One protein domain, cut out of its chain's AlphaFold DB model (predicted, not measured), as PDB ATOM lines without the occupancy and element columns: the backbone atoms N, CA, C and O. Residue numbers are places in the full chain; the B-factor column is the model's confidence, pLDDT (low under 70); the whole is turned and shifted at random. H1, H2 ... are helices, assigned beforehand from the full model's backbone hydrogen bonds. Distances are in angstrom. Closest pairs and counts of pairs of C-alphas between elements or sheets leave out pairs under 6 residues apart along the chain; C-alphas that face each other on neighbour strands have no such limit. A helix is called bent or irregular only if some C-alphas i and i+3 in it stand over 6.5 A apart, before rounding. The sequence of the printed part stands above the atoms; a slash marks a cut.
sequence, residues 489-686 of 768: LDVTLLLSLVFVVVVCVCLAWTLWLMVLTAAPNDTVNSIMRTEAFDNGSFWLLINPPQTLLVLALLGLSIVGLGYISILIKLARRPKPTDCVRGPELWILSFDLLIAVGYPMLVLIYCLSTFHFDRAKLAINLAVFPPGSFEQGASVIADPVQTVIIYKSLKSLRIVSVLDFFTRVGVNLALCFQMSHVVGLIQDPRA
ATOM      1  N   LEU A 489     234.260 222.107 264.839       59.78
ATOM      2  CA  LEU A 489     234.148 222.606 266.215       59.78
ATOM      3  C   LEU A 489     232.856 223.423 266.423       59.78
ATOM      4  O   LEU A 489     232.142 223.208 267.406       59.78
ATOM      5  N   ASP A 490     232.520 224.287 265.460       67.62
ATOM      6  CA  ASP A 490     231.321 225.135 265.504       67.62
ATOM      7  C   ASP A 490     230.027 224.300 265.522       67.62
ATOM      8  O   ASP A 490     229.123 224.570 266.312       67.62
ATOM      9  N   VAL A 491     229.952 223.223 264.730       72.00
ATOM     10  CA  VAL A 491     228.777 222.328 264.688       72.00
ATOM     11  C   VAL A 491     228.589 221.559 266.001       72.00
ATOM     12  O   VAL A 491     227.460 221.409 266.465       72.00
ATOM     13  N   THR A 492     229.668 221.092 266.637       70.88
ATOM     14  CA  THR A 492     229.572 220.394 267.935       70.88
ATOM     15  C   THR A 492     229.148 221.317 269.076       70.88
ATOM     16  O   THR A 492     228.353 220.915 269.924       70.88
ATOM     17  N   LEU A 493     229.629 222.564 269.078       74.25
ATOM     18  CA  LEU A 493     229.207 223.577 270.045       74.25
ATOM     19  C   LEU A 493     227.747 223.977 269.827       74.25
ATOM     20  O   LEU A 493     226.992 224.050 270.794       74.25
ATOM     21  N   LEU A 494     227.332 224.154 268.569       79.19
ATOM     22  CA  LEU A 494     225.943 224.429 268.211       79.19
ATOM     23  C   LEU A 494     225.011 223.305 268.681       79.19
ATOM     24  O   LEU A 494     223.999 223.580 269.313       79.19
ATOM     25  N   LEU A 495     225.364 222.039 268.437       76.81
ATOM     26  CA  LEU A 495     224.560 220.890 268.866       76.81
ATOM     27  C   LEU A 495     224.458 220.797 270.396       76.81
ATOM     28  O   LEU A 495     223.376 220.550 270.927       76.81
ATOM     29  N   SER A 496     225.565 221.025 271.110       78.75
ATOM     30  CA  SER A 496     225.568 221.070 272.576       78.75
ATOM     31  C   SER A 496     224.694 222.208 273.107       78.75
ATOM     32  O   SER A 496     223.981 222.017 274.088       78.75
ATOM     33  N   LEU A 497     224.730 223.379 272.467       83.69
ATOM     34  CA  LEU A 497     223.901 224.524 272.833       83.69
ATOM     35  C   LEU A 497     222.415 224.240 272.581       83.69
ATOM     36  O   LEU A 497     221.595 224.483 273.462       83.69
ATOM     37  N   VAL A 498     222.075 223.650 271.433       86.56
ATOM     38  CA  VAL A 498     220.708 223.200 271.130       86.56
ATOM     39  C   VAL A 498     220.222 222.209 272.187       86.56
ATOM     40  O   VAL A 498     219.113 222.351 272.690       86.56
ATOM     41  N   PHE A 499     221.055 221.246 272.588       86.25
ATOM     42  CA  PHE A 499     220.685 220.270 273.613       86.25
ATOM     43  C   PHE A 499     220.429 220.923 274.981       86.25
ATOM     44  O   PHE A 499     219.451 220.588 275.645       86.25
ATOM     45  N   VAL A 500     221.254 221.896 275.387       90.19
ATOM     46  CA  VAL A 500     221.024 222.678 276.615       90.19
ATOM     47  C   VAL A 500     219.690 223.422 276.546       90.19
ATOM     48  O   VAL A 500     218.911 223.348 277.494       90.19
ATOM     49  N   VAL A 501     219.392 224.084 275.424       92.50
ATOM     50  CA  VAL A 501     218.109 224.780 275.223       92.50
ATOM     51  C   VAL A 501     216.937 223.808 275.347       92.50
ATOM     52  O   VAL A 501     215.984 224.102 276.065       92.50
ATOM     53  N   VAL A 502     217.022 222.632 274.719       92.50
ATOM     54  CA  VAL A 502     215.980 221.596 274.811       92.50
ATOM     55  C   VAL A 502     215.755 221.165 276.262       92.50
ATOM     56  O   VAL A 502     214.614 221.151 276.715       92.50
ATOM     57  N   VAL A 503     216.817 220.882 277.026       93.44
ATOM     58  CA  VAL A 503     216.688 220.493 278.444       93.44
ATOM     59  C   VAL A 503     216.084 221.622 279.287       93.44
ATOM     60  O   VAL A 503     215.250 221.350 280.150       93.44
ATOM     61  N   CYS A 504     216.439 222.883 279.024       95.25
ATOM     62  CA  CYS A 504     215.836 224.034 279.699       95.25
ATOM     63  C   CYS A 504     214.337 224.169 279.396       95.25
ATOM     64  O   CYS A 504     213.560 224.421 280.315       95.25
ATOM     65  N   VAL A 505     213.919 223.964 278.142       95.12
ATOM     66  CA  VAL A 505     212.497 223.964 277.758       95.12
ATOM     67  C   VAL A 505     211.750 222.830 278.462       95.12
ATOM     68  O   VAL A 505     210.681 223.068 279.020       95.12
ATOM     69  N   CYS A 506     212.326 221.623 278.518       95.06
ATOM     70  CA  CYS A 506     211.742 220.506 279.261       95.06
ATOM     71  C   CYS A 506     211.595 220.827 280.753       95.06
ATOM     72  O   CYS A 506     210.536 220.594 281.331       95.06
ATOM     73  N   LEU A 507     212.629 221.402 281.375       95.62
ATOM     74  CA  LEU A 507     212.590 221.796 282.782       95.62
ATOM     75  C   LEU A 507     211.491 222.838 283.028       95.62
ATOM     76  O   LEU A 507     210.653 222.637 283.906       95.62
ATOM     77  N   ALA A 508     211.451 223.907 282.229       95.75
ATOM     78  CA  ALA A 508     210.431 224.948 282.330       95.75
ATOM     79  C   ALA A 508     209.016 224.371 282.172       95.75
ATOM     80  O   ALA A 508     208.132 224.688 282.966       95.75
ATOM     81  N   TRP A 509     208.820 223.464 281.213       95.38
ATOM     82  CA  TRP A 509     207.552 222.767 281.019       95.38
ATOM     83  C   TRP A 509     207.156 221.921 282.234       95.38
ATOM     84  O   TRP A 509     206.017 221.990 282.691       95.38
ATOM     85  N   THR A 510     208.087 221.163 282.820       94.62
ATOM     86  CA  THR A 510     207.785 220.372 284.025       94.62
ATOM     87  C   THR A 510     207.473 221.219 285.251       94.62
ATOM     88  O   THR A 510     206.583 220.857 286.020       94.62
ATOM     89  N   LEU A 511     208.149 222.358 285.418       94.94
ATOM     90  CA  LEU A 511     207.836 223.321 286.473       94.94
ATOM     91  C   LEU A 511     206.452 223.934 286.254       94.94
ATOM     92  O   LEU A 511     205.677 224.052 287.197       94.94
ATOM     93  N   TRP A 512     206.106 224.254 285.007       94.88
ATOM     94  CA  TRP A 512     204.778 224.749 284.672       94.88
ATOM     95  C   TRP A 512     203.684 223.709 284.963       94.88
ATOM     96  O   TRP A 512     202.695 224.032 285.616       94.88
ATOM     97  N   LEU A 513     203.885 222.440 284.583       93.25
ATOM     98  CA  LEU A 513     202.966 221.351 284.940       93.25
ATOM     99  C   LEU A 513     202.839 221.175 286.457       93.25
ATOM    100  O   LEU A 513     201.742 220.915 286.946       93.25
ATOM    101  N   MET A 514     203.933 221.339 287.205       93.50
ATOM    102  CA  MET A 514     203.918 221.285 288.667       93.50
ATOM    103  C   MET A 514     203.019 222.384 289.252       93.50
ATOM    104  O   MET A 514     202.157 222.087 290.082       93.50
ATOM    105  N   VAL A 515     203.153 223.622 288.771       93.94
ATOM    106  CA  VAL A 515     202.306 224.757 289.181       93.94
ATOM    107  C   VAL A 515     200.839 224.516 288.796       93.94
ATOM    108  O   VAL A 515     199.962 224.624 289.653       93.94
ATOM    109  N   LEU A 516     200.580 224.036 287.574       92.12
ATOM    110  CA  LEU A 516     199.240 223.661 287.106       92.12
ATOM    111  C   LEU A 516     198.594 222.562 287.971       92.12
ATOM    112  O   LEU A 516     197.376 222.545 288.154       92.12
ATOM    113  N   THR A 517     199.380 221.617 288.497       91.44
ATOM    114  CA  THR A 517     198.866 220.582 289.409       91.44
ATOM    115  C   THR A 517     198.618 221.090 290.828       91.44
ATOM    116  O   THR A 517     197.693 220.597 291.470       91.44
ATOM    117  N   ALA A 518     199.407 222.056 291.307       91.88
ATOM    118  CA  ALA A 518     199.297 222.601 292.659       91.88
ATOM    119  C   ALA A 518     198.135 223.597 292.800       91.88
ATOM    120  O   ALA A 518     197.357 223.494 293.744       91.88
ATOM    121  N   ALA A 519     198.010 224.530 291.854       91.25
ATOM    122  CA  ALA A 519     197.012 225.598 291.863       91.25
ATOM    123  C   ALA A 519     196.360 225.716 290.472       91.25
ATOM    124  O   ALA A 519     196.721 226.592 289.681       91.25
ATOM    125  N   PRO A 520     195.432 224.808 290.118       91.19
ATOM    126  CA  PRO A 520     194.924 224.707 288.752       91.19
ATOM    127  C   PRO A 520     194.128 225.938 288.316       91.19
ATOM    128  O   PRO A 520     194.309 226.391 287.190       91.19
ATOM    129  N   ASN A 521     193.281 226.488 289.191       89.88
ATOM    130  CA  ASN A 521     192.465 227.660 288.863       89.88
ATOM    131  C   ASN A 521     193.328 228.906 288.689       89.88
ATOM    132  O   ASN A 521     193.260 229.531 287.638       89.88
ATOM    133  N   ASP A 522     194.208 229.204 289.643       90.62
ATOM    134  CA  ASP A 522     195.074 230.388 289.581       90.62
ATOM    135  C   ASP A 522     195.987 230.357 288.350       90.62
ATOM    136  O   ASP A 522     196.085 231.334 287.610       90.62
ATOM    137  N   THR A 523     196.595 229.200 288.070       91.75
ATOM    138  CA  THR A 523     197.483 229.029 286.909       91.75
ATOM    139  C   THR A 523     196.740 229.250 285.597       91.75
ATOM    140  O   THR A 523     197.247 229.924 284.697       91.75
ATOM    141  N   VAL A 524     195.544 228.671 285.467       91.06
ATOM    142  CA  VAL A 524     194.749 228.799 284.246       91.06
ATOM    143  C   VAL A 524     194.185 230.211 284.106       91.06
ATOM    144  O   VAL A 524     194.224 230.771 283.014       91.06
ATOM    145  N   ASN A 525     193.732 230.823 285.197       90.94
ATOM    146  CA  ASN A 525     193.263 232.202 285.172       90.94
ATOM    147  C   ASN A 525     194.363 233.164 284.729       90.94
ATOM    148  O   ASN A 525     194.119 234.042 283.903       90.94
ATOM    149  N   SER A 526     195.585 232.951 285.212       90.50
ATOM    150  CA  SER A 526     196.731 233.763 284.822       90.50
ATOM    151  C   SER A 526     197.085 233.592 283.349       90.50
ATOM    152  O   SER A 526     197.216 234.572 282.610       90.50
ATOM    153  N   ILE A 527     197.159 232.345 282.870       90.50
ATOM    154  CA  ILE A 527     197.566 232.082 281.486       90.50
ATOM    155  C   ILE A 527     196.504 232.506 280.467       90.50
ATOM    156  O   ILE A 527     196.851 233.029 279.409       90.50
ATOM    157  N   MET A 528     195.221 232.348 280.803       86.94
ATOM    158  CA  MET A 528     194.092 232.750 279.957       86.94
ATOM    159  C   MET A 528     193.731 234.236 280.123       86.94
ATOM    160  O   MET A 528     192.840 234.729 279.434       86.94
ATOM    161  N   ARG A 529     194.427 234.972 281.005       87.88
ATOM    162  CA  ARG A 529     194.127 236.370 281.368       87.88
ATOM    163  C   ARG A 529     192.671 236.562 281.820       87.88
ATOM    164  O   ARG A 529     192.028 237.541 281.440       87.88
ATOM    165  N   THR A 530     192.180 235.624 282.625       89.00
ATOM    166  CA  THR A 530     190.838 235.607 283.228       89.00
ATOM    167  C   THR A 530     190.877 235.818 284.746       89.00
ATOM    168  O   THR A 530     189.897 235.551 285.427       89.00
ATOM    169  N   GLU A 531     191.991 236.312 285.304       85.81
ATOM    170  CA  GLU A 531     192.145 236.576 286.751       85.81
ATOM    171  C   GLU A 531     191.100 237.553 287.305       85.81
ATOM    172  O   GLU A 531     190.619 237.384 288.421       85.81
ATOM    173  N   ALA A 532     190.730 238.562 286.515       83.25
ATOM    174  CA  ALA A 532     189.750 239.573 286.902       83.25
ATOM    175  C   ALA A 532     188.292 239.103 286.747       83.25
ATOM    176  O   ALA A 532     187.374 239.853 287.068       83.25
ATOM    177  N   PHE A 533     188.068 237.901 286.212       86.25
ATOM    178  CA  PHE A 533     186.736 237.386 285.919       86.25
ATOM    179  C   PHE A 533     186.231 236.528 287.078       86.25
ATOM    180  O   PHE A 533     186.956 235.674 287.594       86.25
ATOM    181  N   ASP A 534     184.990 236.782 287.498       81.94
ATOM    182  CA  ASP A 534     184.277 236.042 288.546       81.94
ATOM    183  C   ASP A 534     185.104 235.846 289.831       81.94
ATOM    184  O   ASP A 534     185.118 234.765 290.421       81.94
ATOM    185  N   ASN A 535     185.863 236.870 290.247       80.75
ATOM    186  CA  ASN A 535     186.767 236.832 291.408       80.75
ATOM    187  C   ASN A 535     187.757 235.642 291.397       80.75
ATOM    188  O   ASN A 535     188.091 235.093 292.446       80.75
ATOM    189  N   GLY A 536     188.208 235.212 290.213       80.00
ATOM    190  CA  GLY A 536     189.120 234.075 290.046       80.00
ATOM    191  C   GLY A 536     188.428 232.706 289.984       80.00
ATOM    192  O   GLY A 536     189.107 231.677 289.975       80.00
ATOM    193  N   SER A 537     187.097 232.651 289.903       84.19
ATOM    194  CA  SER A 537     186.341 231.388 289.854       84.19
ATOM    195  C   SER A 537     185.919 230.929 288.449       84.19
ATOM    196  O   SER A 537     185.314 229.869 288.325       84.19
ATOM    197  N   PHE A 538     186.328 231.640 287.392       88.00
ATOM    198  CA  PHE A 538     185.878 231.426 286.008       88.00
ATOM    199  C   PHE A 538     185.954 229.965 285.501       88.00
ATOM    200  O   PHE A 538     184.974 229.438 284.988       88.00
ATOM    201  N   TRP A 539     187.100 229.276 285.636       87.56
ATOM    202  CA  TRP A 539     187.278 227.917 285.075       87.56
ATOM    203  C   TRP A 539     186.835 226.771 285.992       87.56
ATOM    204  O   TRP A 539     186.640 225.652 285.512       87.56
ATOM    205  N   LEU A 540     186.761 227.018 287.304       86.00
ATOM    206  CA  LEU A 540     186.299 226.082 288.340       86.00
ATOM    207  C   LEU A 540     186.802 224.626 288.164       86.00
ATOM    208  O   LEU A 540     186.072 223.632 288.208       86.00
ATOM    209  N   LEU A 541     188.107 224.477 287.944       86.12
ATOM    210  CA  LEU A 541     188.778 223.193 287.792       86.12
ATOM    211  C   LEU A 541     188.754 222.417 289.115       86.12
ATOM    212  O   LEU A 541     189.347 222.827 290.109       86.12
ATOM    213  N   ILE A 542     188.125 221.238 289.097       85.69
ATOM    214  CA  ILE A 542     188.034 220.341 290.260       85.69
ATOM    215  C   ILE A 542     189.440 219.920 290.709       85.69
ATOM    216  O   ILE A 542     190.269 219.496 289.889       85.69
ATOM    217  N   ASN A 543     189.703 220.020 292.013       83.81
ATOM    218  CA  ASN A 543     190.958 219.593 292.626       83.81
ATOM    219  C   ASN A 543     191.024 218.057 292.739       83.81
ATOM    220  O   ASN A 543     190.028 217.433 293.111       83.81
ATOM    221  N   PRO A 544     192.169 217.425 292.416       84.06
ATOM    222  CA  PRO A 544     192.339 215.991 292.617       84.06
ATOM    223  C   PRO A 544     192.349 215.657 294.120       84.06
ATOM    224  O   PRO A 544     192.646 216.527 294.944       84.06
ATOM    225  N   PRO A 545     192.066 214.398 294.505       89.50
ATOM    226  CA  PRO A 545     192.190 213.977 295.896       89.50
ATOM    227  C   PRO A 545     193.614 214.233 296.411       89.50
ATOM    228  O   PRO A 545     194.591 214.038 295.684       89.50
ATOM    229  N   GLN A 546     193.735 214.650 297.676       90.56
ATOM    230  CA  GLN A 546     194.997 215.122 298.270       90.56
ATOM    231  C   GLN A 546     196.153 214.120 298.119       90.56
ATOM    232  O   GLN A 546     197.292 214.511 297.880       90.56
ATOM    233  N   THR A 547     195.860 212.819 298.191       91.88
ATOM    234  CA  THR A 547     196.848 211.748 297.998       91.88
ATOM    235  C   THR A 547     197.442 211.745 296.591       91.88
ATOM    236  O   THR A 547     198.659 211.631 296.439       91.88
ATOM    237  N   LEU A 548     196.609 211.915 295.559       91.69
ATOM    238  CA  LEU A 548     197.067 212.010 294.172       91.69
ATOM    239  C   LEU A 548     197.823 213.312 293.919       91.69
ATOM    240  O   LEU A 548     198.804 213.290 293.182       91.69
ATOM    241  N   LEU A 549     197.411 214.416 294.548       92.94
ATOM    242  CA  LEU A 549     198.114 215.693 294.446       92.94
ATOM    243  C   LEU A 549     199.550 215.579 294.973       92.94
ATOM    244  O   LEU A 549     200.493 215.908 294.259       92.94
ATOM    245  N   VAL A 550     199.730 215.045 296.186       93.94
ATOM    246  CA  VAL A 550     201.065 214.851 296.779       93.94
ATOM    247  C   VAL A 550     201.909 213.909 295.919       93.94
ATOM    248  O   VAL A 550     203.065 214.212 295.626       93.94
ATOM    249  N   LEU A 551     201.330 212.794 295.463       94.44
ATOM    250  CA  LEU A 551     202.028 211.834 294.608       94.44
ATOM    251  C   LEU A 551     202.473 212.463 293.277       94.44
ATOM    252  O   LEU A 551     203.612 212.261 292.853       94.44
ATOM    253  N   ALA A 552     201.606 213.251 292.638       93.88
ATOM    254  CA  ALA A 552     201.909 213.952 291.395       93.88
ATOM    255  C   ALA A 552     203.045 214.972 291.573       93.88
ATOM    256  O   ALA A 552     203.977 214.983 290.768       93.88
ATOM    257  N   LEU A 553     203.013 215.772 292.644       94.88
ATOM    258  CA  LEU A 553     204.065 216.747 292.945       94.88
ATOM    259  C   LEU A 553     205.411 216.073 293.230       94.88
ATOM    260  O   LEU A 553     206.439 216.517 292.717       94.88
ATOM    261  N   LEU A 554     205.418 214.969 293.985       95.88
ATOM    262  CA  LEU A 554     206.628 214.174 294.217       95.88
ATOM    263  C   LEU A 554     207.182 213.605 292.904       95.88
ATOM    264  O   LEU A 554     208.378 213.727 292.640       95.88
ATOM    265  N   GLY A 555     206.322 213.036 292.055       94.81
ATOM    266  CA  GLY A 555     206.716 212.491 290.754       94.81
ATOM    267  C   GLY A 555     207.312 213.546 289.819       94.81
ATOM    268  O   GLY A 555     208.386 213.336 289.255       94.81
ATOM    269  N   LEU A 556     206.663 214.707 289.692       94.81
ATOM    270  CA  LEU A 556     207.161 215.818 288.875       94.81
ATOM    271  C   LEU A 556     208.444 216.438 289.447       94.81
ATOM    272  O   LEU A 556     209.324 216.829 288.681       94.81
ATOM    273  N   SER A 557     208.600 216.475 290.773       96.31
ATOM    274  CA  SER A 557     209.829 216.945 291.425       96.31
ATOM    275  C   SER A 557     211.026 216.041 291.116       96.31
ATOM    276  O   SER A 557     212.090 216.533 290.740       96.31
ATOM    277  N   ILE A 558     210.842 214.716 291.161       96.38
ATOM    278  CA  ILE A 558     211.881 213.746 290.773       96.38
ATOM    279  C   ILE A 558     212.319 213.969 289.320       96.38
ATOM    280  O   ILE A 558     213.516 213.994 289.029       96.38
ATOM    281  N   VAL A 559     211.362 214.172 288.411       96.50
ATOM    282  CA  VAL A 559     211.644 214.486 287.003       96.50
ATOM    283  C   VAL A 559     212.424 215.803 286.876       96.50
ATOM    284  O   VAL A 559     213.444 215.844 286.186       96.50
ATOM    285  N   GLY A 560     211.995 216.865 287.565       95.88
ATOM    286  CA  GLY A 560     212.670 218.166 287.557       95.88
ATOM    287  C   GLY A 560     214.117 218.088 288.054       95.88
ATOM    288  O   GLY A 560     215.029 218.602 287.405       95.88
ATOM    289  N   LEU A 561     214.361 217.368 289.155       96.12
ATOM    290  CA  LEU A 561     215.711 217.092 289.666       96.12
ATOM    291  C   LEU A 561     216.559 216.303 288.659       96.12
ATOM    292  O   LEU A 561     217.760 216.553 288.526       96.12
ATOM    293  N   GLY A 562     215.939 215.384 287.916       95.06
ATOM    294  CA  GLY A 562     216.569 214.673 286.810       95.06
ATOM    295  C   GLY A 562     217.080 215.619 285.718       95.06
ATOM    296  O   GLY A 562     218.256 215.551 285.352       95.06
ATOM    297  N   TYR A 563     216.253 216.565 285.262       95.44
ATOM    298  CA  TYR A 563     216.670 217.577 284.283       95.44
ATOM    299  C   TYR A 563     217.771 218.501 284.816       95.44
ATOM    300  O   TYR A 563     218.737 218.779 284.101       95.44
ATOM    301  N   ILE A 564     217.702 218.913 286.087       94.81
ATOM    302  CA  ILE A 564     218.766 219.702 286.733       94.81
ATOM    303  C   ILE A 564     220.085 218.913 286.767       94.81
ATOM    304  O   ILE A 564     221.141 219.453 286.438       94.81
ATOM    305  N   SER A 565     220.044 217.617 287.095       92.69
ATOM    306  CA  SER A 565     221.221 216.737 287.074       92.69
ATOM    307  C   SER A 565     221.855 216.655 285.680       92.69
ATOM    308  O   SER A 565     223.080 216.695 285.550       92.69
ATOM    309  N   ILE A 566     221.036 216.616 284.623       91.19
ATOM    310  CA  ILE A 566     221.505 216.633 283.232       91.19
ATOM    311  C   ILE A 566     222.182 217.966 282.898       91.19
ATOM    312  O   ILE A 566     223.282 217.954 282.347       91.19
ATOM    313  N   LEU A 567     221.597 219.105 283.281       91.06
ATOM    314  CA  LEU A 567     222.224 220.422 283.098       91.06
ATOM    315  C   LEU A 567     223.570 220.520 283.829       91.06
ATOM    316  O   LEU A 567     224.551 220.995 283.258       91.06
ATOM    317  N   ILE A 568     223.657 220.001 285.057       90.44
ATOM    318  CA  ILE A 568     224.913 219.942 285.816       90.44
ATOM    319  C   ILE A 568     225.942 219.058 285.099       90.44
ATOM    320  O   ILE A 568     227.112 219.435 285.004       90.44
ATOM    321  N   LYS A 569     225.534 217.893 284.575       86.06
ATOM    322  CA  LYS A 569     226.418 217.023 283.781       86.06
ATOM    323  C   LYS A 569     226.918 217.730 282.523       86.06
ATOM    324  O   LYS A 569     228.102 217.624 282.229       86.06
ATOM    325  N   LEU A 570     226.059 218.470 281.820       83.88
ATOM    326  CA  LEU A 570     226.423 219.240 280.625       83.88
ATOM    327  C   LEU A 570     227.385 220.394 280.942       83.88
ATOM    328  O   LEU A 570     228.311 220.648 280.176       83.88
ATOM    329  N   ALA A 571     227.216 221.057 282.090       84.12
ATOM    330  CA  ALA A 571     228.109 222.123 282.543       84.12
ATOM    331  C   ALA A 571     229.500 221.598 282.959       84.12
ATOM    332  O   ALA A 571     230.513 222.289 282.817       84.12
ATOM    333  N   ARG A 572     229.581 220.359 283.460       83.00
ATOM    334  CA  ARG A 572     230.835 219.712 283.872       83.00
ATOM    335  C   ARG A 572     231.594 219.164 282.649       83.00
ATOM    336  O   ARG A 572     231.559 217.975 282.370       83.00
ATOM    337  N   ARG A 573     232.352 220.055 281.989       60.56
ATOM    338  CA  ARG A 573     233.378 219.801 280.943       60.56
ATOM    339  C   ARG A 573     232.858 219.079 279.677       60.56
ATOM    340  O   ARG A 573     232.894 217.849 279.621       60.56
ATOM    341  N   PRO A 574     232.519 219.809 278.596       58.19
ATOM    342  CA  PRO A 574     232.299 219.192 277.293       58.19
ATOM    343  C   PRO A 574     233.640 218.688 276.745       58.19
ATOM    344  O   PRO A 574     234.512 219.477 276.379       58.19
ATOM    345  N   LYS A 575     233.843 217.368 276.707       56.50
ATOM    346  CA  LYS A 575     234.875 216.799 275.835       56.50
ATOM    347  C   LYS A 575     234.291 216.759 274.420       56.50
ATOM    348  O   LYS A 575     233.199 216.220 274.250       56.50
ATOM    349  N   PRO A 576     234.958 217.356 273.420       55.03
ATOM    350  CA  PRO A 576     234.500 217.275 272.043       55.03
ATOM    351  C   PRO A 576     234.701 215.839 271.560       55.03
ATOM    352  O   PRO A 576     235.838 215.395 271.418       55.03
ATOM    353  N   THR A 577     233.613 215.110 271.322       57.47
ATOM    354  CA  THR A 577     233.670 213.757 270.756       57.47
ATOM    355  C   THR A 577     232.541 213.499 269.764       57.47
ATOM    356  O   THR A 577     231.506 214.162 269.773       57.47
ATOM    357  N   ASP A 578     232.833 212.572 268.851       58.66
ATOM    358  CA  ASP A 578     232.199 212.373 267.549       58.66
ATOM    359  C   ASP A 578     230.679 212.133 267.549       58.66
ATOM    360  O   ASP A 578     230.104 211.579 268.484       58.66
ATOM    361  N   CYS A 579     230.062 212.505 266.418       53.16
ATOM    362  CA  CYS A 579     228.637 212.400 266.081       53.16
ATOM    363  C   CYS A 579     227.893 211.215 266.727       53.16
ATOM    364  O   CYS A 579     228.140 210.041 266.419       53.16
ATOM    365  N   VAL A 580     226.877 211.556 267.523       56.66
ATOM    366  CA  VAL A 580     225.806 210.656 267.969       56.66
ATOM    367  C   VAL A 580     225.122 210.036 266.739       56.66
ATOM    368  O   VAL A 580     224.813 210.724 265.768       56.66
ATOM    369  N   ARG A 581     224.931 208.709 266.741       57.81
ATOM    370  CA  ARG A 581     224.311 207.963 265.627       57.81
ATOM    371  C   ARG A 581     222.780 208.097 265.683       57.81
ATOM    372  O   ARG A 581     222.201 208.121 266.762       57.81
ATOM    373  N   GLY A 582     222.139 208.120 264.512       60.91
ATOM    374  CA  GLY A 582     220.734 208.512 264.310       60.91
ATOM    375  C   GLY A 582     219.586 207.789 265.050       60.91
ATOM    376  O   GLY A 582     218.581 208.462 265.258       60.91
ATOM    377  N   PRO A 583     219.640 206.501 265.465       66.38
ATOM    378  CA  PRO A 583     218.455 205.848 266.040       66.38
ATOM    379  C   PRO A 583     218.092 206.346 267.449       66.38
ATOM    380  O   PRO A 583     216.911 206.485 267.746       66.38
ATOM    381  N   GLU A 584     219.079 206.687 268.284       69.50
ATOM    382  CA  GLU A 584     218.840 207.247 269.629       69.50
ATOM    383  C   GLU A 584     218.188 208.638 269.546       69.50
ATOM    384  O   GLU A 584     217.308 208.975 270.331       69.50
ATOM    385  N   LEU A 585     218.577 209.435 268.542       74.12
ATOM    386  CA  LEU A 585     218.035 210.778 268.325       74.12
ATOM    387  C   LEU A 585     216.571 210.741 267.856       74.12
ATOM    388  O   LEU A 585     215.787 211.610 268.222       74.12
ATOM    389  N   TRP A 586     216.196 209.721 267.078       78.12
ATOM    390  CA  TRP A 586     214.814 209.511 266.646       78.12
ATOM    391  C   TRP A 586     213.893 209.201 267.828       78.12
ATOM    392  O   TRP A 586     212.876 209.871 267.990       78.12
ATOM    393  N   ILE A 587     214.266 208.246 268.686       79.06
ATOM    394  CA  ILE A 587     213.487 207.908 269.892       79.06
ATOM    395  C   ILE A 587     213.364 209.138 270.797       79.06
ATOM    396  O   ILE A 587     212.267 209.486 271.221       79.06
ATOM    397  N   LEU A 588     214.467 209.866 270.985       84.31
ATOM    398  CA  LEU A 588     214.481 211.101 271.761       84.31
ATOM    399  C   LEU A 588     213.519 212.162 271.213       84.31
ATOM    400  O   LEU A 588     212.822 212.819 271.981       84.31
ATOM    401  N   SER A 589     213.479 212.336 269.890       84.56
ATOM    402  CA  SER A 589     212.573 213.294 269.251       84.56
ATOM    403  C   SER A 589     211.102 212.907 269.420       84.56
ATOM    404  O   SER A 589     210.274 213.785 269.660       84.56
ATOM    405  N   PHE A 590     210.776 211.610 269.374       86.06
ATOM    406  CA  PHE A 590     209.424 211.115 269.639       86.06
ATOM    407  C   PHE A 590     209.020 211.323 271.101       86.06
ATOM    408  O   PHE A 590     207.946 211.867 271.356       86.06
ATOM    409  N   ASP A 591     209.885 210.964 272.052       88.00
ATOM    410  CA  ASP A 591     209.615 211.152 273.482       88.00
ATOM    411  C   ASP A 591     209.474 212.644 273.830       88.00
ATOM    412  O   ASP A 591     208.580 213.020 274.587       88.00
ATOM    413  N   LEU A 592     210.287 213.519 273.224       92.12
ATOM    414  CA  LEU A 592     210.179 214.976 273.367       92.12
ATOM    415  C   LEU A 592     208.851 215.513 272.809       92.12
ATOM    416  O   LEU A 592     208.196 216.341 273.449       92.12
ATOM    417  N   LEU A 593     208.437 215.033 271.632       92.06
ATOM    418  CA  LEU A 593     207.168 215.416 271.018       92.06
ATOM    419  C   LEU A 593     205.981 214.995 271.894       92.06
ATOM    420  O   LEU A 593     205.046 215.771 272.058       92.06
ATOM    421  N   ILE A 594     206.022 213.802 272.491       90.50
ATOM    422  CA  ILE A 594     204.940 213.294 273.343       90.50
ATOM    423  C   ILE A 594     204.917 213.983 274.712       90.50
ATOM    424  O   ILE A 594     203.850 214.397 275.165       90.50
ATOM    425  N   ALA A 595     206.069 214.130 275.366       91.25
ATOM    426  CA  ALA A 595     206.152 214.671 276.723       91.25
ATOM    427  C   ALA A 595     205.911 216.190 276.787       91.25
ATOM    428  O   ALA A 595     205.327 216.683 277.754       91.25
ATOM    429  N   VAL A 596     206.387 216.924 275.775       93.44
ATOM    430  CA  VAL A 596     206.423 218.396 275.768       93.44
ATOM    431  C   VAL A 596     205.690 218.969 274.560       93.44
ATOM    432  O   VAL A 596     204.858 219.857 274.720       93.44
ATOM    433  N   GLY A 597     205.957 218.452 273.358       92.88
ATOM    434  CA  GLY A 597     205.445 219.021 272.107       92.88
ATOM    435  C   GLY A 597     203.917 219.054 272.009       92.88
ATOM    436  O   GLY A 597     203.336 220.131 271.908       92.88
ATOM    437  N   TYR A 598     203.251 217.897 272.065       92.06
ATOM    438  CA  TYR A 598     201.789 217.818 271.979       92.06
ATOM    439  C   TYR A 598     201.091 218.595 273.103       92.06
ATOM    440  O   TYR A 598     200.191 219.374 272.790       92.06
ATOM    441  N   PRO A 599     201.487 218.469 274.384       92.25
ATOM    442  CA  PRO A 599     200.887 219.269 275.446       92.25
ATOM    443  C   PRO A 599     201.058 220.790 275.257       92.25
ATOM    444  O   PRO A 599     200.106 221.537 275.474       92.25
ATOM    445  N   MET A 600     202.222 221.253 274.785       93.06
ATOM    446  CA  MET A 600     202.440 222.666 274.442       93.06
ATOM    447  C   MET A 600     201.559 223.119 273.273       93.06
ATOM    448  O   MET A 600     201.000 224.210 273.322       93.06
ATOM    449  N   LEU A 601     201.387 222.288 272.241       93.25
ATOM    450  CA  LEU A 601     200.489 222.590 271.121       93.25
ATOM    451  C   LEU A 601     199.033 222.723 271.575       93.25
ATOM    452  O   LEU A 601     198.343 223.635 271.130       93.25
ATOM    453  N   VAL A 602     198.578 221.857 272.485       92.12
ATOM    454  CA  VAL A 602     197.239 221.964 273.084       92.12
ATOM    455  C   VAL A 602     197.092 223.283 273.842       92.12
ATOM    456  O   VAL A 602     196.073 223.952 273.705       92.12
ATOM    457  N   LEU A 603     198.112 223.694 274.597       92.12
ATOM    458  CA  LEU A 603     198.096 224.975 275.299       92.12
ATOM    459  C   LEU A 603     198.037 226.168 274.334       92.12
ATOM    460  O   LEU A 603     197.242 227.083 274.537       92.12
ATOM    461  N   ILE A 604     198.842 226.146 273.270       92.81
ATOM    462  CA  ILE A 604     198.834 227.180 272.226       92.81
ATOM    463  C   ILE A 604     197.456 227.255 271.566       92.81
ATOM    464  O   ILE A 604     196.933 228.350 271.391       92.81
ATOM    465  N   TYR A 605     196.849 226.105 271.263       92.75
ATOM    466  CA  TYR A 605     195.493 226.034 270.730       92.75
ATOM    467  C   TYR A 605     194.469 226.668 271.679       92.75
ATOM    468  O   TYR A 605     193.631 227.453 271.236       92.75
ATOM    469  N   CYS A 606     194.544 226.393 272.987       90.69
ATOM    470  CA  CYS A 606     193.662 227.032 273.967       90.69
ATOM    471  C   CYS A 606     193.824 228.561 273.966       90.69
ATOM    472  O   CYS A 606     192.827 229.278 273.967       90.69
ATOM    473  N   LEU A 607     195.065 229.055 273.912       91.06
ATOM    474  CA  LEU A 607     195.365 230.490 273.904       91.06
ATOM    475  C   LEU A 607     194.944 231.192 272.609       91.06
ATOM    476  O   LEU A 607     194.578 232.363 272.655       91.06
ATOM    477  N   SER A 608     195.004 230.509 271.464       90.44
ATOM    478  CA  SER A 608     194.593 231.085 270.178       90.44
ATOM    479  C   SER A 608     193.085 231.056 269.961       90.44
ATOM    480  O   SER A 608     192.571 231.865 269.197       90.44
ATOM    481  N   THR A 609     192.394 230.095 270.575       87.62
ATOM    482  CA  THR A 609     190.963 229.861 270.336       87.62
ATOM    483  C   THR A 609     190.088 230.666 271.288       87.62
ATOM    484  O   THR A 609     188.977 231.014 270.920       87.62
ATOM    485  N   PHE A 610     190.569 230.980 272.494       88.31
ATOM    486  CA  PHE A 610     189.778 231.704 273.484       88.31
ATOM    487  C   PHE A 610     189.594 233.174 273.107       88.31
ATOM    488  O   PHE A 610     190.527 233.974 273.216       88.31
ATOM    489  N   HIS A 611     188.374 233.537 272.720       84.81
ATOM    490  CA  HIS A 611     187.986 234.920 272.496       84.81
ATOM    491  C   HIS A 611     186.869 235.315 273.466       84.81
ATOM    492  O   HIS A 611     185.779 234.757 273.429       84.81
ATOM    493  N   PHE A 612     187.131 236.300 274.327       86.06
ATOM    494  CA  PHE A 612     186.157 236.798 275.298       86.06
ATOM    495  C   PHE A 612     185.822 238.265 275.024       86.06
ATOM    496  O   PHE A 612     186.721 239.116 275.010       86.06
ATOM    497  N   ASP A 613     184.537 238.569 274.833       84.94
ATOM    498  CA  ASP A 613     184.070 239.930 274.582       84.94
ATOM    499  C   ASP A 613     184.003 240.746 275.882       84.94
ATOM    500  O   ASP A 613     183.005 240.798 276.604       84.94
ATOM    501  N   ARG A 614     185.116 241.424 276.171       86.25
ATOM    502  CA  ARG A 614     185.245 242.307 277.335       86.25
ATOM    503  C   ARG A 614     184.316 243.519 277.269       86.25
ATOM    504  O   ARG A 614     184.006 244.072 278.321       86.25
ATOM    505  N   ALA A 615     183.896 243.945 276.076       87.25
ATOM    506  CA  ALA A 615     182.977 245.069 275.935       87.25
ATOM    507  C   ALA A 615     181.568 244.663 276.381       87.25
ATOM    508  O   ALA A 615     180.943 245.401 277.141       87.25
ATOM    509  N   LYS A 616     181.118 243.458 276.007       84.75
ATOM    510  CA  LYS A 616     179.843 242.890 276.472       84.75
ATOM    511  C   LYS A 616     179.805 242.748 277.999       84.75
ATOM    512  O   LYS A 616     178.853 243.204 278.624       84.75
ATOM    513  N   LEU A 617     180.878 242.238 278.615       87.00
ATOM    514  CA  LEU A 617     180.989 242.178 280.082       87.00
ATOM    515  C   LEU A 617     180.925 243.572 280.733       87.00
ATOM    516  O   LEU A 617     180.240 243.752 281.736       87.00
ATOM    517  N   ALA A 618     181.609 244.571 280.166       86.50
ATOM    518  CA  ALA A 618     181.592 245.933 280.703       86.50
ATOM    519  C   ALA A 618     180.193 246.574 280.646       86.50
ATOM    520  O   ALA A 618     179.813 247.288 281.572       86.50
ATOM    521  N   ILE A 619     179.423 246.299 279.587       86.38
ATOM    522  CA  ILE A 619     178.030 246.747 279.466       86.38
ATOM    523  C   ILE A 619     177.161 246.049 280.515       86.38
ATOM    524  O   ILE A 619     176.438 246.728 281.238       86.38
ATOM    525  N   ASN A 620     177.273 244.726 280.664       83.94
ATOM    526  CA  ASN A 620     176.481 243.978 281.643       83.94
ATOM    527  C   ASN A 620     176.741 244.444 283.086       83.94
ATOM    528  O   ASN A 620     175.798 244.618 283.853       83.94
ATOM    529  N   LEU A 621     177.999 244.734 283.438       85.31
ATOM    530  CA  LEU A 621     178.359 245.298 284.746       85.31
ATOM    531  C   LEU A 621     177.773 246.698 284.989       85.31
ATOM    532  O   LEU A 621     177.560 247.073 286.138       85.31
ATOM    533  N   ALA A 622     177.533 247.476 283.928       86.62
ATOM    534  CA  ALA A 622     176.946 248.811 284.021       86.62
ATOM    535  C   ALA A 622     175.407 248.797 284.019       86.62
ATOM    536  O   ALA A 622     174.792 249.700 284.584       86.62
ATOM    537  N   VAL A 623     174.794 247.809 283.360       89.06
ATOM    538  CA  VAL A 623     173.336 247.708 283.184       89.06
ATOM    539  C   VAL A 623     172.671 246.970 284.343       89.06
ATOM    540  O   VAL A 623     171.629 247.413 284.823       89.06
ATOM    541  N   PHE A 624     173.251 245.860 284.802       83.88
ATOM    542  CA  PHE A 624     172.635 245.018 285.826       83.88
ATOM    543  C   PHE A 624     173.158 245.347 287.236       83.88
ATOM    544  O   PHE A 624     174.322 245.728 287.380       83.88
ATOM    545  N   PRO A 625     172.334 245.207 288.295       79.75
ATOM    546  CA  PRO A 625     172.756 245.453 289.675       79.75
ATOM    547  C   PRO A 625     173.785 244.413 290.162       79.75
ATOM    548  O   PRO A 625     173.799 243.284 289.659       79.75
ATOM    549  N   PRO A 626     174.648 244.764 291.139       77.88
ATOM    550  CA  PRO A 626     175.670 243.865 291.673       77.88
ATOM    551  C   PRO A 626     175.060 242.567 292.215       77.88
ATOM    552  O   PRO A 626     174.109 242.610 292.990       77.88
ATOM    553  N   GLY A 627     175.629 241.424 291.822       75.50
ATOM    554  CA  GLY A 627     175.159 240.094 292.241       75.50
ATOM    555  C   GLY A 627     174.155 239.444 291.286       75.50
ATOM    556  O   GLY A 627     173.729 238.317 291.527       75.50
ATOM    557  N   SER A 628     173.806 240.115 290.188       78.00
ATOM    558  CA  SER A 628     173.016 239.513 289.111       78.00
ATOM    559  C   SER A 628     173.828 238.481 288.319       78.00
ATOM    560  O   SER A 628     175.019 238.655 288.063       78.00
ATOM    561  N   PHE A 629     173.156 237.407 287.898       79.06
ATOM    562  CA  PHE A 629     173.750 236.328 287.101       79.06
ATOM    563  C   PHE A 629     174.396 236.838 285.802       79.06
ATOM    564  O   PHE A 629     175.491 236.412 285.444       79.06
ATOM    565  N   GLU A 630     173.772 237.831 285.167       80.00
ATOM    566  CA  GLU A 630     174.224 238.453 283.914       80.00
ATOM    567  C   GLU A 630     175.567 239.195 284.020       80.00
ATOM    568  O   GLU A 630     176.190 239.501 283.002       80.00
ATOM    569  N   GLN A 631     176.039 239.489 285.238       83.31
ATOM    570  CA  GLN A 631     177.380 240.038 285.468       83.31
ATOM    571  C   GLN A 631     178.483 238.972 285.436       83.31
ATOM    572  O   GLN A 631     179.663 239.326 285.380       83.31
ATOM    573  N   GLY A 632     178.123 237.686 285.481       84.88
ATOM    574  CA  GLY A 632     179.069 236.579 285.450       84.88
ATOM    575  C   GLY A 632     179.794 236.507 284.111       84.88
ATOM    576  O   GLY A 632     179.191 236.277 283.065       84.88
ATOM    577  N   ALA A 633     181.116 236.643 284.120       85.12
ATOM    578  CA  ALA A 633     181.917 236.509 282.910       85.12
ATOM    579  C   ALA A 633     181.817 235.091 282.328       85.12
ATOM    580  O   ALA A 633     181.778 234.928 281.112       85.12
ATOM    581  N   SER A 634     181.740 234.069 283.182       85.56
ATOM    582  CA  SER A 634     181.524 232.669 282.785       85.56
ATOM    583  C   SER A 634     180.181 232.418 282.096       85.56
ATOM    584  O   SER A 634     180.091 231.488 281.304       85.56
ATOM    585  N   VAL A 635     179.173 233.254 282.355       83.50
ATOM    586  CA  VAL A 635     177.848 233.190 281.714       83.50
ATOM    587  C   VAL A 635     177.883 233.806 280.318       83.50
ATOM    588  O   VAL A 635     177.242 233.318 279.399       83.50
ATOM    589  N   ILE A 636     178.657 234.878 280.151       83.56
ATOM    590  CA  ILE A 636     178.768 235.615 278.883       83.56
ATOM    591  C   ILE A 636     179.716 234.915 277.900       83.56
ATOM    592  O   ILE A 636     179.639 235.138 276.689       83.56
ATOM    593  N   ALA A 637     180.671 234.141 278.416       85.50
ATOM    594  CA  ALA A 637     181.657 233.450 277.604       85.50
ATOM    595  C   ALA A 637     180.998 232.383 276.723       85.50
ATOM    596  O   ALA A 637     180.162 231.625 277.198       85.50
ATOM    597  N   ASP A 638     181.454 232.277 275.471       83.81
ATOM    598  CA  ASP A 638     181.003 231.237 274.541       83.81
ATOM    599  C   ASP A 638     181.172 229.846 275.194       83.81
ATOM    600  O   ASP A 638     182.312 229.434 275.495       83.81
ATOM    601  N   PRO A 639     180.070 229.114 275.439       83.69
ATOM    602  CA  PRO A 639     180.136 227.844 276.138       83.69
ATOM    603  C   PRO A 639     180.827 226.771 275.297       83.69
ATOM    604  O   PRO A 639     181.499 225.914 275.874       83.69
ATOM    605  N   VAL A 640     180.772 226.836 273.960       84.12
ATOM    606  CA  VAL A 640     181.450 225.896 273.051       84.12
ATOM    607  C   VAL A 640     182.963 226.001 273.214       84.12
ATOM    608  O   VAL A 640     183.646 225.000 273.471       84.12
ATOM    609  N   GLN A 641     183.501 227.219 273.118       86.88
ATOM    610  CA  GLN A 641     184.934 227.467 273.297       86.88
ATOM    611  C   GLN A 641     185.384 227.099 274.711       86.88
ATOM    612  O   GLN A 641     186.374 226.376 274.886       86.88
ATOM    613  N   THR A 642     184.636 227.547 275.720       87.38
ATOM    614  CA  THR A 642     184.966 227.351 277.135       87.38
ATOM    615  C   THR A 642     185.023 225.868 277.490       87.38
ATOM    616  O   THR A 642     185.987 225.413 278.109       87.38
ATOM    617  N   VAL A 643     184.065 225.070 277.015       87.00
ATOM    618  CA  VAL A 643     184.025 223.616 277.213       87.00
ATOM    619  C   VAL A 643     185.225 222.905 276.579       87.00
ATOM    620  O   VAL A 643     185.858 222.045 277.213       87.00
ATOM    621  N   ILE A 644     185.564 223.244 275.332       87.38
ATOM    622  CA  ILE A 644     186.681 222.616 274.613       87.38
ATOM    623  C   ILE A 644     188.002 222.926 275.323       87.38
ATOM    624  O   ILE A 644     188.827 222.026 275.534       87.38
ATOM    625  N   ILE A 645     188.189 224.179 275.734       89.62
ATOM    626  CA  ILE A 645     189.379 224.630 276.455       89.62
ATOM    627  C   ILE A 645     189.447 223.971 277.831       89.62
ATOM    628  O   ILE A 645     190.477 223.387 278.171       89.62
ATOM    629  N   TYR A 646     188.347 223.961 278.585       89.00
ATOM    630  CA  TYR A 646     188.264 223.308 279.889       89.00
ATOM    631  C   TYR A 646     188.694 221.841 279.802       89.00
ATOM    632  O   TYR A 646     189.546 221.383 280.569       89.00
ATOM    633  N   LYS A 647     188.161 221.088 278.832       87.44
ATOM    634  CA  LYS A 647     188.506 219.672 278.638       87.44
ATOM    635  C   LYS A 647     189.973 219.486 278.251       87.44
ATOM    636  O   LYS A 647     190.615 218.549 278.730       87.44
ATOM    637  N   SER A 648     190.503 220.377 277.421       88.81
ATOM    638  CA  SER A 648     191.902 220.366 276.990       88.81
ATOM    639  C   SER A 648     192.847 220.629 278.165       88.81
ATOM    640  O   SER A 648     193.746 219.829 278.422       88.81
ATOM    641  N   LEU A 649     192.579 221.665 278.962       88.69
ATOM    642  CA  LEU A 649     193.326 222.010 280.175       88.69
ATOM    643  C   LEU A 649     193.218 220.926 281.252       88.69
ATOM    644  O   LEU A 649     194.207 220.570 281.892       88.69
ATOM    645  N   LYS A 650     192.041 220.318 281.410       88.44
ATOM    646  CA  LYS A 650     191.855 219.152 282.281       88.44
ATOM    647  C   LYS A 650     192.707 217.968 281.823       88.44
ATOM    648  O   LYS A 650     193.277 217.279 282.662       88.44
ATOM    649  N   SER A 651     192.857 217.774 280.512       87.94
ATOM    650  CA  SER A 651     193.748 216.771 279.922       87.94
ATOM    651  C   SER A 651     195.233 217.146 279.995       87.94
ATOM    652  O   SER A 651     196.070 216.347 279.603       87.94
ATOM    653  N   LEU A 652     195.631 218.309 280.509       89.00
ATOM    654  CA  LEU A 652     197.038 218.597 280.833       89.00
ATOM    655  C   LEU A 652     197.397 218.174 282.267       89.00
ATOM    656  O   LEU A 652     198.563 217.910 282.567       89.00
ATOM    657  N   ARG A 653     196.390 218.022 283.129       90.69
ATOM    658  CA  ARG A 653     196.545 217.742 284.557       90.69
ATOM    659  C   ARG A 653     196.611 216.243 284.856       90.69
ATOM    660  O   ARG A 653     196.060 215.413 284.135       90.69
ATOM    661  N   ILE A 654     197.264 215.906 285.967       89.56
ATOM    662  CA  ILE A 654     197.233 214.561 286.553       89.56
ATOM    663  C   ILE A 654     195.992 214.475 287.447       89.56
ATOM    664  O   ILE A 654     195.989 215.012 288.553       89.56
ATOM    665  N   VAL A 655     194.924 213.846 286.950       88.06
ATOM    666  CA  VAL A 655     193.649 213.713 287.684       88.06
ATOM    667  C   VAL A 655     193.387 212.263 288.104       88.06
ATOM    668  O   VAL A 655     192.723 212.023 289.108       88.06
ATOM    669  N   SER A 656     193.945 211.290 287.377       90.81
ATOM    670  CA  SER A 656     193.835 209.861 287.683       90.81
ATOM    671  C   SER A 656     195.191 209.199 287.961       90.81
ATOM    672  O   SER A 656     196.252 209.705 287.595       90.81
ATOM    673  N   VAL A 657     195.158 208.008 288.568       90.50
ATOM    674  CA  VAL A 657     196.352 207.163 288.765       90.50
ATOM    675  C   VAL A 657     197.005 206.802 287.424       90.50
ATOM    676  O   VAL A 657     198.228 206.779 287.307       90.50
ATOM    677  N   LEU A 658     196.197 206.556 286.391       88.81
ATOM    678  CA  LEU A 658     196.705 206.261 285.054       88.81
ATOM    679  C   LEU A 658     197.396 207.488 284.437       88.81
ATOM    680  O   LEU A 658     198.458 207.346 283.832       88.81
ATOM    681  N   ASP A 659     196.846 208.691 284.637       88.94
ATOM    682  CA  ASP A 659     197.500 209.941 284.225       88.94
ATOM    683  C   ASP A 659     198.843 210.124 284.926       88.94
ATOM    684  O   ASP A 659     199.804 210.559 284.298       88.94
ATOM    685  N   PHE A 660     198.932 209.771 286.212       92.25
ATOM    686  CA  PHE A 660     200.189 209.827 286.952       92.25
ATOM    687  C   PHE A 660     201.248 208.939 286.292       92.25
ATOM    688  O   PHE A 660     202.304 209.436 285.904       92.25
ATOM    689  N   PHE A 661     200.957 207.648 286.092       92.75
ATOM    690  CA  PHE A 661     201.928 206.720 285.507       92.75
ATOM    691  C   PHE A 661     202.306 207.085 284.074       92.75
ATOM    692  O   PHE A 661     203.481 207.042 283.725       92.75
ATOM    693  N   THR A 662     201.333 207.462 283.247       91.31
ATOM    694  CA  THR A 662     201.598 207.814 281.847       91.31
ATOM    695  C   THR A 662     202.386 209.119 281.737       91.31
ATOM    696  O   THR A 662     203.408 209.151 281.059       91.31
ATOM    697  N   ARG A 663     201.997 210.185 282.445       91.25
ATOM    698  CA  ARG A 663     202.657 211.499 282.328       91.25
ATOM    699  C   ARG A 663     204.005 211.542 283.023       91.25
ATOM    700  O   ARG A 663     204.975 212.007 282.424       91.25
ATOM    701  N   VAL A 664     204.086 211.059 284.264       94.25
ATOM    702  CA  VAL A 664     205.361 211.006 284.994       94.25
ATOM    703  C   VAL A 664     206.281 209.982 284.337       94.25
ATOM    704  O   VAL A 664     207.458 210.270 284.157       94.25
ATOM    705  N   GLY A 665     205.750 208.839 283.891       93.00
ATOM    706  CA  GLY A 665     206.518 207.803 283.202       93.00
ATOM    707  C   GLY A 665     207.136 208.279 281.889       93.00
ATOM    708  O   GLY A 665     208.334 208.089 281.695       93.00
ATOM    709  N   VAL A 666     206.374 208.951 281.018       92.56
ATOM    710  CA  VAL A 666     206.906 209.486 279.749       92.56
ATOM    711  C   VAL A 666     207.953 210.578 280.002       92.56
ATOM    712  O   VAL A 666     209.006 210.580 279.367       92.56
ATOM    713  N   ASN A 667     207.727 211.468 280.975       92.62
ATOM    714  CA  ASN A 667     208.718 212.485 281.340       92.62
ATOM    715  C   ASN A 667     209.990 211.880 281.961       92.62
ATOM    716  O   ASN A 667     211.097 212.345 281.691       92.62
ATOM    717  N   LEU A 668     209.852 210.830 282.774       93.31
ATOM    718  CA  LEU A 668     210.981 210.120 283.367       93.31
ATOM    719  C   LEU A 668     211.766 209.337 282.307       93.31
ATOM    720  O   LEU A 668     212.995 209.342 282.344       93.31
ATOM    721  N   ALA A 669     211.077 208.718 281.343       91.50
ATOM    722  CA  ALA A 669     211.694 208.069 280.193       91.50
ATOM    723  C   ALA A 669     212.500 209.079 279.365       91.50
ATOM    724  O   ALA A 669     213.686 208.852 279.138       91.50
ATOM    725  N   LEU A 670     211.915 210.237 279.027       92.44
ATOM    726  CA  LEU A 670     212.619 211.321 278.336       92.44
ATOM    727  C   LEU A 670     213.857 211.784 279.122       92.44
ATOM    728  O   LEU A 670     214.943 211.903 278.555       92.44
ATOM    729  N   CYS A 671     213.728 211.993 280.435       93.56
ATOM    730  CA  CYS A 671     214.848 212.365 281.298       93.56
ATOM    731  C   CYS A 671     215.953 211.290 281.315       93.56
ATOM    732  O   CYS A 671     217.141 211.604 281.217       93.56
ATOM    733  N   PHE A 672     215.588 210.012 281.421       90.31
ATOM    734  CA  PHE A 672     216.542 208.905 281.397       90.31
ATOM    735  C   PHE A 672     217.277 208.832 280.054       90.31
ATOM    736  O   PHE A 672     218.508 208.760 280.042       90.31
ATOM    737  N   GLN A 673     216.547 208.936 278.939       88.62
ATOM    738  CA  GLN A 673     217.123 208.929 277.594       88.62
ATOM    739  C   GLN A 673     218.071 210.112 277.382       88.62
ATOM    740  O   GLN A 673     219.201 209.919 276.937       88.62
ATOM    741  N   MET A 674     217.677 211.323 277.787       87.88
ATOM    742  CA  MET A 674     218.551 212.501 277.747       87.88
ATOM    743  C   MET A 674     219.829 212.278 278.572       87.88
ATOM    744  O   MET A 674     220.928 212.544 278.091       87.88
ATOM    745  N   SER A 675     219.727 211.731 279.792       87.25
ATOM    746  CA  SER A 675     220.903 211.417 280.620       87.25
ATOM    747  C   SER A 675     221.795 210.342 279.987       87.25
ATOM    748  O   SER A 675     223.020 210.427 280.098       87.25
ATOM    749  N   HIS A 676     221.209 209.334 279.341       83.94
ATOM    750  CA  HIS A 676     221.943 208.293 278.626       83.94
ATOM    751  C   HIS A 676     222.696 208.875 277.422       83.94
ATOM    752  O   HIS A 676     223.897 208.646 277.287       83.94
ATOM    753  N   VAL A 677     222.038 209.715 276.616       81.75
ATOM    754  CA  VAL A 677     222.652 210.426 275.483       81.75
ATOM    755  C   VAL A 677     223.800 211.324 275.950       81.75
ATOM    756  O   VAL A 677     224.876 211.282 275.358       81.75
ATOM    757  N   VAL A 678     223.636 212.076 277.044       82.38
ATOM    758  CA  VAL A 678     224.732 212.882 277.618       82.38
ATOM    759  C   VAL A 678     225.894 212.004 278.085       82.38
ATOM    760  O   VAL A 678     227.049 212.348 277.842       82.38
ATOM    761  N   GLY A 679     225.611 210.852 278.700       78.38
ATOM    762  CA  GLY A 679     226.637 209.873 279.068       78.38
ATOM    763  C   GLY A 679     227.409 209.343 277.856       78.38
ATOM    764  O   GLY A 679     228.637 209.299 277.886       78.38
ATOM    765  N   LEU A 680     226.705 209.028 276.764       74.06
ATOM    766  CA  LEU A 680     227.304 208.589 275.500       74.06
ATOM    767  C   LEU A 680     228.147 209.681 274.824       74.06
ATOM    768  O   LEU A 680     229.153 209.363 274.192       74.06
ATOM    769  N   ILE A 681     227.755 210.954 274.951       71.88
ATOM    770  CA  ILE A 681     228.531 212.098 274.446       71.88
ATOM    771  C   ILE A 681     229.831 212.269 275.249       71.88
ATOM    772  O   ILE A 681     230.872 212.575 274.665       71.88
ATOM    773  N   GLN A 682     229.784 212.067 276.572       73.69
ATOM    774  CA  GLN A 682     230.931 212.251 277.469       73.69
ATOM    775  C   GLN A 682     231.943 211.101 277.428       73.69
ATOM    776  O   GLN A 682     233.146 211.357 277.537       73.69
ATOM    777  N   ASP A 683     231.481 209.856 277.279       70.19
ATOM    778  CA  ASP A 683     232.350 208.684 277.167       70.19
ATOM    779  C   ASP A 683     231.947 207.771 275.993       70.19
ATOM    780  O   ASP A 683     231.153 206.836 276.149       70.19
ATOM    781  N   PRO A 684     232.533 207.972 274.797       62.62
ATOM    782  CA  PRO A 684     232.249 207.127 273.642       62.62
ATOM    783  C   PRO A 684     232.781 205.691 273.792       62.62
ATOM    784  O   PRO A 684     232.468 204.846 272.950       62.62
ATOM    785  N   ARG A 685     233.580 205.377 274.829       57.66
ATOM    786  CA  ARG A 685     234.109 204.020 275.070       57.66
ATOM    787  C   ARG A 685     233.092 203.095 275.739       57.66
ATOM    788  O   ARG A 685     233.219 201.882 275.600       57.66
ATOM    789  N   ALA A 686     232.035 203.636 276.353       58.31
ATOM    790  CA  ALA A 686     230.925 202.857 276.919       58.31
ATOM    791  C   ALA A 686     230.034 202.173 275.851       58.31
ATOM    792  O   ALA A 686     229.139 201.398 276.170       58.31
TER     793      ALA A 686
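What this domain is: This is residues 489 to 686 of the 768 residues of the protein "BZIP domain-containing protein" of Nothophytophthora sp. Chile5 (UniProt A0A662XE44). Three long helices, H1, H3 and H8, run side by side as a bundle, and H4a, the first arm of the bent helix H4, packs on H8. The second arm, H4b, turns off at a steep angle and pairs with H7, while a small head of H5 and H6 lies at the far end of the long axis; the short H2 follows H1 round a corner. The printed part has 198 residues with eight named helices, H1 to H8 in chain order, and no named strand; its class is all helix. It is loose, with a radius of gyration of the C-alphas of 21.3 A, and elongated, spanning 75 by 39 by 26 A.

Where its parts are: The longest helix, H1, covers residues 489 to 518 and runs 43.7 A from C-alpha 489 at (234.148, 222.606, 266.215) to C-alpha 518 at (199.297, 222.601, 292.659). H3, residues 546 to 571, is 37.3 A long, and H8, residues 657 to 682, is 36.7 A long, ending with C-alpha 682 at (230.931, 212.251, 277.469). H4, residues 582 to 609, was assigned as one helix by its hydrogen bonds but is bent: C-alphas 595 and 598 are 7.2 A apart. Its arms are H4a, residues 582 to 595, 20.1 A, and H4b, residues 598 to 609, 16.3 A. H2 is residues 520 to 527, H5 residues 614 to 623, H6 residues 633 to 636 and H7 residues 639 to 650, 15.8 A.

How they stand to each other: H1 touches H3 at a shallow tilt of 16 degrees, opposite ways; their closest C-alphas, Leu 507 and Gly 560, are 6.0 A apart. H3 touches H8 at a shallow tilt of 10 degrees, the same way, closest at the C-alphas of Val 559 and Leu 668, 5.7 A. H1 is near H8 and H4a. H4a touches H8 opposite ways at a tilt of 32 degrees, only just shallow, with the C-alphas of Asp 591 and Leu 670 closest at 5.7 A. The two arms of H4 stand at a steep tilt of 44 degrees. H4b touches H7 at a shallow tilt of 23 degrees, opposite ways, the C-alphas of Cys 606 and Ile 645 closest at 5.5 A. H5 and H6 only just touch, with 3 pairs of C-alphas within 8 A, closest at Leu 617 and Ala 633, 6.4 A. H1, with residues 515 to 516 alone, touches H2 only at the corner, and only just, with 3 pairs of C-alphas within 8 A; the closest are those of Leu 516 and Thr 523, 5.7 A. H3 and H7 are apart. Every O i to N i+4 pair is within hydrogen-bond range in H1, H2, H3, H4a, H4b, H5, H7 and H8; H6 is too short for such a pair.

The domain as a whole: The two C-alphas farthest apart, those of Pro 625 and Arg 685, are 75.5 A from each other. The printed part has no cut. The link from H2 to H3, 18 residues, is long. The mean pLDDT of the printed part is 85.6, and residues 489 to 490, 573 to 584 and 684 to 686 are under 70.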